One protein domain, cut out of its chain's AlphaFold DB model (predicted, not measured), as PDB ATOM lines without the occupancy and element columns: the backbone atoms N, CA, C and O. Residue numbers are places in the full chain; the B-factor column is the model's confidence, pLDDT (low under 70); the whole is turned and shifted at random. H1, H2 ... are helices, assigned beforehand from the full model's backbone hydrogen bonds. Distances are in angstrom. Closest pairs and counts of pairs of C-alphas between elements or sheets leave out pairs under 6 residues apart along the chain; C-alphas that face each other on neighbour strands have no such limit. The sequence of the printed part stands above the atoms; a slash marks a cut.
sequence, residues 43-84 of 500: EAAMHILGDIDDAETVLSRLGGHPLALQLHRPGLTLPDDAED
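What this domain is: This is residues 43 to 84 of the 500 residues of an uncharacterized protein of Candidatus Poseidoniales archaeon (UniProt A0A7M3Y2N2). Three short helices make a small triangle: H1 and H3 run side by side the same way, and H2 lies crosswise to both, its first residue near the last residue of H1 and its last residue near H3. After H3 a tail with no named element, residues 72 to 84, folds back and runs out to the side away from H1. The printed part has 42 residues, 21 of them in the three named helices, which follow each other as H1, H2, H3; there is no named strand, and the class is all helix. The whole is compact, with a radius of gyration of the C-alphas of 9.3 A and spans of 25 by 19 by 16 A.

How they stand to each other: Start with H2, residues 55 to 62, the longest helix with 8 residues. Look from it to H1, residues 43 to 49: the two touch, and their closest C-alphas are those of Leu 49 and Ala 55, 6.8 A apart. Their lines are about perpendicular, at 89 degrees. Then look to H3, residues 66 to 71, which H2 touches too, with the C-alphas of Leu 62 and Ala 68 the closest at 6.3 A. These lines are also about perpendicular, at 74 degrees. H1 and H3 touch, and here you will find the closest C-alphas at Leu 49 and Leu 69, 6.1 A apart. They run the same way at a shallow tilt of 20 degrees, with 10.2 A from centre to centre. The helix packing is mostly crossed, but only just: 1 of the 3 pairs of helices that touch is at a shallow tilt. In H1, H2 and H3 every backbone O i to N i+4 pair is within hydrogen-bond range.

Where its parts are: Find C-alpha 55 at (-30.838, 0.193, -51.803); from there H2 runs 10.4 A to C-alpha 62 at (-38.646, -0.251, -44.973). Go back to C-alpha 43 at (-26.245, -7.810, -45.047), where H1 begins; it runs 10.1 A to C-alpha 49. H3 begins at Pro 66 and runs 8.9 A to C-alpha 71 at (-42.673, -6.239, -52.238).

The domain as a whole: The two C-alphas farthest apart are those of Asp 51 and Ala 82, at 26.1 A. From the first printed C-alpha, that of Glu 43, to the last, that of Asp 84, it is 22.5 A. The printed part has no cut. The links from H1 to H2 and from H2 to H3 are both tight, with 5 and 3 residues. In residues 72 to 84 the C-alphas lie 6 to 15 A from the mean of the C-alphas. Read the B-factor column for the model's confidence: the mean pLDDT of the printed part is 89.1, and residue 82 is the one printed residue under 70.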
ATOM      1  N   GLU A  43     -26.786  -6.870 -44.060       93.50
ATOM      2  CA  GLU A  43     -26.245  -7.810 -45.047       93.50
ATOM      3  C   GLU A  43     -27.344  -8.694 -45.657       93.50
ATOM      4  O   GLU A  43     -27.472  -8.768 -46.876       93.50
ATOM      5  N   ALA A  44     -28.192  -9.296 -44.819       94.69
ATOM      6  CA  ALA A  44     -29.309 -10.120 -45.271       94.69
ATOM      7  C   ALA A  44     -30.377  -9.297 -46.004       94.69
ATOM      8  O   ALA A  44     -30.946  -9.764 -46.986       94.69
ATOM      9  N   ALA A  45     -30.646  -8.071 -45.552       93.88
ATOM     10  CA  ALA A  45     -31.607  -7.192 -46.203       93.88
ATOM     11  C   ALA A  45     -31.135  -6.751 -47.597       93.88
ATOM     12  O   ALA A  45     -31.911  -6.808 -48.549       93.88
ATOM     13  N   MET A  46     -29.855  -6.392 -47.737       92.00
ATOM     14  CA  MET A  46     -29.251  -6.077 -49.035       92.00
ATOM     15  C   MET A  46     -29.242  -7.286 -49.966       92.00
ATOM     16  O   MET A  46     -29.462  -7.139 -51.162       92.00
ATOM     17  N   HIS A  47     -29.064  -8.493 -49.425       93.00
ATOM     18  CA  HIS A  47     -29.177  -9.709 -50.224       93.00
ATOM     19  C   HIS A  47     -30.585  -9.909 -50.812       93.00
ATOM     20  O   HIS A  47     -30.697 -10.355 -51.948       93.00
ATOM     21  N   ILE A  48     -31.646  -9.565 -50.068       91.81
ATOM     22  CA  ILE A  48     -33.032  -9.632 -50.570       91.81
ATOM     23  C   ILE A  48     -33.293  -8.566 -51.634       91.81
ATOM     24  O   ILE A  48     -33.918  -8.872 -52.643       91.81
ATOM     25  N   LEU A  49     -32.834  -7.331 -51.407       90.56
ATOM     26  CA  LEU A  49     -33.020  -6.236 -52.362       90.56
ATOM     27  C   LEU A  49     -32.263  -6.479 -53.675       90.56
ATOM     28  O   LEU A  49     -32.731  -6.062 -54.732       90.56
ATOM     29  N   GLY A  50     -31.119  -7.164 -53.615       88.56
ATOM     30  CA  GLY A  50     -30.245  -7.354 -54.767       88.56
ATOM     31  C   GLY A  50     -29.553  -6.052 -55.186       88.56
ATOM     32  O   GLY A  50     -29.359  -5.147 -54.376       88.56
ATOM     33  N   ASP A  51     -29.161  -5.972 -56.458       87.25
ATOM     34  CA  ASP A  51     -28.525  -4.784 -57.042       87.25
ATOM     35  C   ASP A  51     -29.601  -3.816 -57.558       87.25
ATOM     36  O   ASP A  51     -29.976  -3.838 -58.732       87.25
ATOM     37  N   ILE A  52     -30.127  -2.981 -56.659       89.19
ATOM     38  CA  ILE A  52     -31.036  -1.880 -57.000       89.19
ATOM     39  C   ILE A  52     -30.392  -0.526 -56.707       89.19
ATOM     40  O   ILE A  52     -29.598  -0.381 -55.771       89.19
ATOM     41  N   ASP A  53     -30.795   0.484 -57.475       84.19
ATOM     42  CA  ASP A  53     -30.469   1.874 -57.175       84.19
ATOM     43  C   ASP A  53     -31.091   2.274 -55.822       84.19
ATOM     44  O   ASP A  53     -32.192   1.845 -55.471       84.19
ATOM     45  N   ASP A  54     -30.365   3.072 -55.034       88.31
ATOM     46  CA  ASP A  54     -30.799   3.574 -53.723       88.31
ATOM     47  C   ASP A  54     -31.172   2.501 -52.672       88.31
ATOM     48  O   ASP A  54     -31.921   2.782 -51.733       88.31
ATOM     49  N   ALA A  55     -30.593   1.294 -52.751       90.25
ATOM     50  CA  ALA A  55     -30.838   0.193 -51.803       90.25
ATOM     51  C   ALA A  55     -30.713   0.601 -50.318       90.25
ATOM     52  O   ALA A  55     -31.467   0.136 -49.464       90.25
ATOM     53  N   GLU A  56     -29.789   1.512 -50.003       90.19
ATOM     54  CA  GLU A  56     -29.620   2.085 -48.661       90.19
ATOM     55  C   GLU A  56     -30.845   2.869 -48.187       90.19
ATOM     56  O   GLU A  56     -31.274   2.727 -47.040       90.19
ATOM     57  N   THR A  57     -31.426   3.677 -49.072       90.94
ATOM     58  CA  THR A  57     -32.627   4.466 -48.794       90.94
ATOM     59  C   THR A  57     -33.826   3.546 -48.612       90.94
ATOM     60  O   THR A  57     -34.557   3.682 -47.631       90.94
ATOM     61  N   VAL A  58     -33.987   2.560 -49.502       92.31
ATOM     62  CA  VAL A  58     -35.053   1.550 -49.416       92.31
ATOM     63  C   VAL A  58     -34.969   0.791 -48.093       92.31
ATOM     64  O   VAL A  58     -35.959   0.687 -47.370       92.31
ATOM     65  N   LEU A  59     -33.776   0.316 -47.728       91.88
ATOM     66  CA  LEU A  59     -33.554  -0.376 -46.462       91.88
ATOM     67  C   LEU A  59     -33.872   0.518 -45.257       91.88
ATOM     68  O   LEU A  59     -34.497   0.051 -44.303       91.88
ATOM     69  N   SER A  60     -33.457   1.787 -45.299       89.62
ATOM     70  CA  SER A  60     -33.736   2.752 -44.234       89.62
ATOM     71  C   SER A  60     -35.238   2.974 -44.051       89.62
ATOM     72  O   SER A  60     -35.708   2.958 -42.917       89.62
ATOM     73  N   ARG A  61     -35.993   3.139 -45.147       90.62
ATOM     74  CA  ARG A  61     -37.440   3.411 -45.109       90.62
ATOM     75  C   ARG A  61     -38.277   2.182 -44.754       90.62
ATOM     76  O   ARG A  61     -39.238   2.295 -44.007       90.62
ATOM     77  N   LEU A  62     -37.905   0.996 -45.235       91.50
ATOM     78  CA  LEU A  62     -38.646  -0.251 -44.973       91.50
ATOM     79  C   LEU A  62     -38.181  -0.982 -43.702       91.50
ATOM     80  O   LEU A  62     -38.688  -2.057 -43.366       91.50
ATOM     81  N   GLY A  63     -37.190  -0.424 -43.002       88.94
ATOM     82  CA  GLY A  63     -36.769  -0.848 -41.670       88.94
ATOM     83  C   GLY A  63     -36.254  -2.284 -41.579       88.94
ATOM     84  O   GLY A  63     -36.263  -2.849 -40.492       88.94
ATOM     85  N   GLY A  64     -35.838  -2.900 -42.693       90.12
ATOM     86  CA  GLY A  64     -35.360  -4.287 -42.731       90.12
ATOM     87  C   GLY A  64     -36.458  -5.357 -42.650       90.12
ATOM     88  O   GLY A  64     -36.155  -6.508 -42.324       90.12
ATOM     89  N   HIS A  65     -37.729  -5.017 -42.902       90.62
ATOM     90  CA  HIS A  65     -38.826  -5.989 -42.878       90.62
ATOM     91  C   HIS A  65     -38.785  -6.916 -44.113       90.62
ATOM     92  O   HIS A  65     -39.015  -6.432 -45.223       90.62
ATOM     93  N   PRO A  66     -38.585  -8.247 -43.962       91.19
ATOM     94  CA  PRO A  66     -38.330  -9.154 -45.089       91.19
ATOM     95  C   PRO A  66     -39.354  -9.050 -46.222       91.19
ATOM     96  O   PRO A  66     -38.980  -8.906 -47.379       91.19
ATOM     97  N   LEU A  67     -40.647  -9.061 -45.879       91.00
ATOM     98  CA  LEU A  67     -41.708  -8.982 -46.881       91.00
ATOM     99  C   LEU A  67     -41.772  -7.606 -47.559       91.00
ATOM    100  O   LEU A  67     -41.994  -7.557 -48.755       91.00
ATOM    101  N   ALA A  68     -41.547  -6.491 -46.851       92.25
ATOM    102  CA  ALA A  68     -41.607  -5.181 -47.514       92.25
ATOM    103  C   ALA A  68     -40.465  -5.026 -48.514       92.25
ATOM    104  O   ALA A  68     -40.674  -4.494 -49.597       92.25
ATOM    105  N   LEU A  69     -39.282  -5.543 -48.170       93.38
ATOM    106  CA  LEU A  69     -38.149  -5.581 -49.090       93.38
ATOM    107  C   LEU A  69     -38.461  -6.433 -50.332       93.38
ATOM    108  O   LEU A  69     -38.086  -6.040 -51.427       93.38
ATOM    109  N   GLN A  70     -39.174  -7.557 -50.183       93.06
ATOM    110  CA  GLN A  70     -39.612  -8.394 -51.313       93.06
ATOM    111  C   GLN A  70     -40.701  -7.735 -52.177       93.06
ATOM    112  O   GLN A  70     -40.712  -7.919 -53.393       93.06
ATOM    113  N   LEU A  71     -41.603  -6.973 -51.554       93.75
ATOM    114  CA  LEU A  71     -42.673  -6.239 -52.238       93.75
ATOM    115  C   LEU A  71     -42.163  -4.989 -52.965       93.75
ATOM    116  O   LEU A  71     -42.833  -4.488 -53.865       93.75
ATOM    117  N   HIS A  72     -40.998  -4.463 -52.582       93.38
ATOM    118  CA  HIS A  72     -40.428  -3.281 -53.214       93.38
ATOM    119  C   HIS A  72     -40.127  -3.523 -54.698       93.38
ATOM    120  O   HIS A  72     -39.538  -4.533 -55.088       93.38
ATOM    121  N   ARG A  73     -40.461  -2.528 -55.523       90.12
ATOM    122  CA  ARG A  73     -40.084  -2.447 -56.934       90.12
ATOM    123  C   ARG A  73     -39.574  -1.042 -57.252       90.12
ATOM    124  O   ARG A  73     -40.034  -0.081 -56.631       90.12
ATOM    125  N   PRO A  74     -38.634  -0.899 -58.206       88.88
ATOM    126  CA  PRO A  74     -38.189   0.415 -58.655       88.88
ATOM    127  C   PRO A  74     -39.372   1.285 -59.092       88.88
ATOM    128  O   PRO A  74     -40.208   0.844 -59.877       88.88
ATOM    129  N   GLY A  75     -39.428   2.520 -58.593       86.88
ATOM    130  CA  GLY A  75     -40.493   3.479 -58.907       86.88
ATOM    131  C   GLY A  75     -41.635   3.538 -57.890       86.88
ATOM    132  O   GLY A  75     -42.396   4.504 -57.923       86.88
ATOM    133  N   LEU A  76     -41.730   2.586 -56.953       90.75
ATOM    134  CA  LEU A  76     -42.700   2.673 -55.861       90.75
ATOM    135  C   LEU A  76     -42.365   3.821 -54.903       90.75
ATOM    136  O   LEU A  76     -41.202   4.097 -54.598       90.75
ATOM    137  N   THR A  77     -43.409   4.465 -54.381       89.75
ATOM    138  CA  THR A  77     -43.253   5.484 -53.336       89.75
ATOM    139  C   THR A  77     -42.853   4.800 -52.028       89.75
ATOM    140  O   THR A  77     -43.517   3.869 -51.577       89.75
ATOM    141  N   LEU A  78     -41.752   5.242 -51.417       89.19
ATOM    142  CA  LEU A  78     -41.322   4.744 -50.111       89.19
ATOM    143  C   LEU A  78     -42.083   5.466 -48.990       89.19
ATOM    144  O   LEU A  78     -42.309   6.671 -49.115       89.19
ATOM    145  N   PRO A  79     -42.431   4.768 -47.893       88.19
ATOM    146  CA  PRO A  79     -43.101   5.388 -46.754       88.19
ATOM    147  C   PRO A  79     -42.187   6.412 -46.083       88.19
ATOM    148  O   PRO A  79     -40.956   6.313 -46.174       88.19
ATOM    149  N   ASP A  80     -42.773   7.378 -45.381       85.12
ATOM    150  CA  ASP A  80     -42.017   8.275 -44.507       85.12
ATOM    151  C   ASP A  80     -41.490   7.573 -43.251       85.12
ATOM    152  O   ASP A  80     -42.031   6.566 -42.812       85.12
ATOM    153  N   ASP A  81     -40.420   8.107 -42.644       74.62
ATOM    154  CA  ASP A  81     -39.736   7.474 -41.495       74.62
ATOM    155  C   ASP A  81     -40.664   7.237 -40.277       74.62
ATOM    156  O   ASP A  81     -40.314   6.496 -39.357       74.62
ATOM    157  N   ALA A  82     -41.828   7.896 -40.242       64.75
ATOM    158  CA  ALA A  82     -42.846   7.772 -39.199       64.75
ATOM    159  C   ALA A  82     -44.053   6.902 -39.604       64.75
ATOM    160  O   ALA A  82     -44.902   6.632 -38.754       64.75
ATOM    161  N   GLU A  83     -44.152   6.505 -40.872       78.31
ATOM    162  CA  GLU A  83     -45.256   5.701 -41.393       78.31
ATOM    163  C   GLU A  83     -44.998   4.211 -41.174       78.31
ATOM    164  O   GLU A  83     -43.862   3.732 -41.160       78.31
ATOM    165  N   ASP A  84     -46.075   3.463 -40.968       83.56
ATOM    166  CA  ASP A  84     -45.984   2.024 -40.806       83.56
ATOM    167  C   ASP A  84     -45.911   1.297 -42.156       83.56
ATOM    168  O   ASP A  84     -46.156   1.827 -43.243       83.56
TER     169      ASP A  84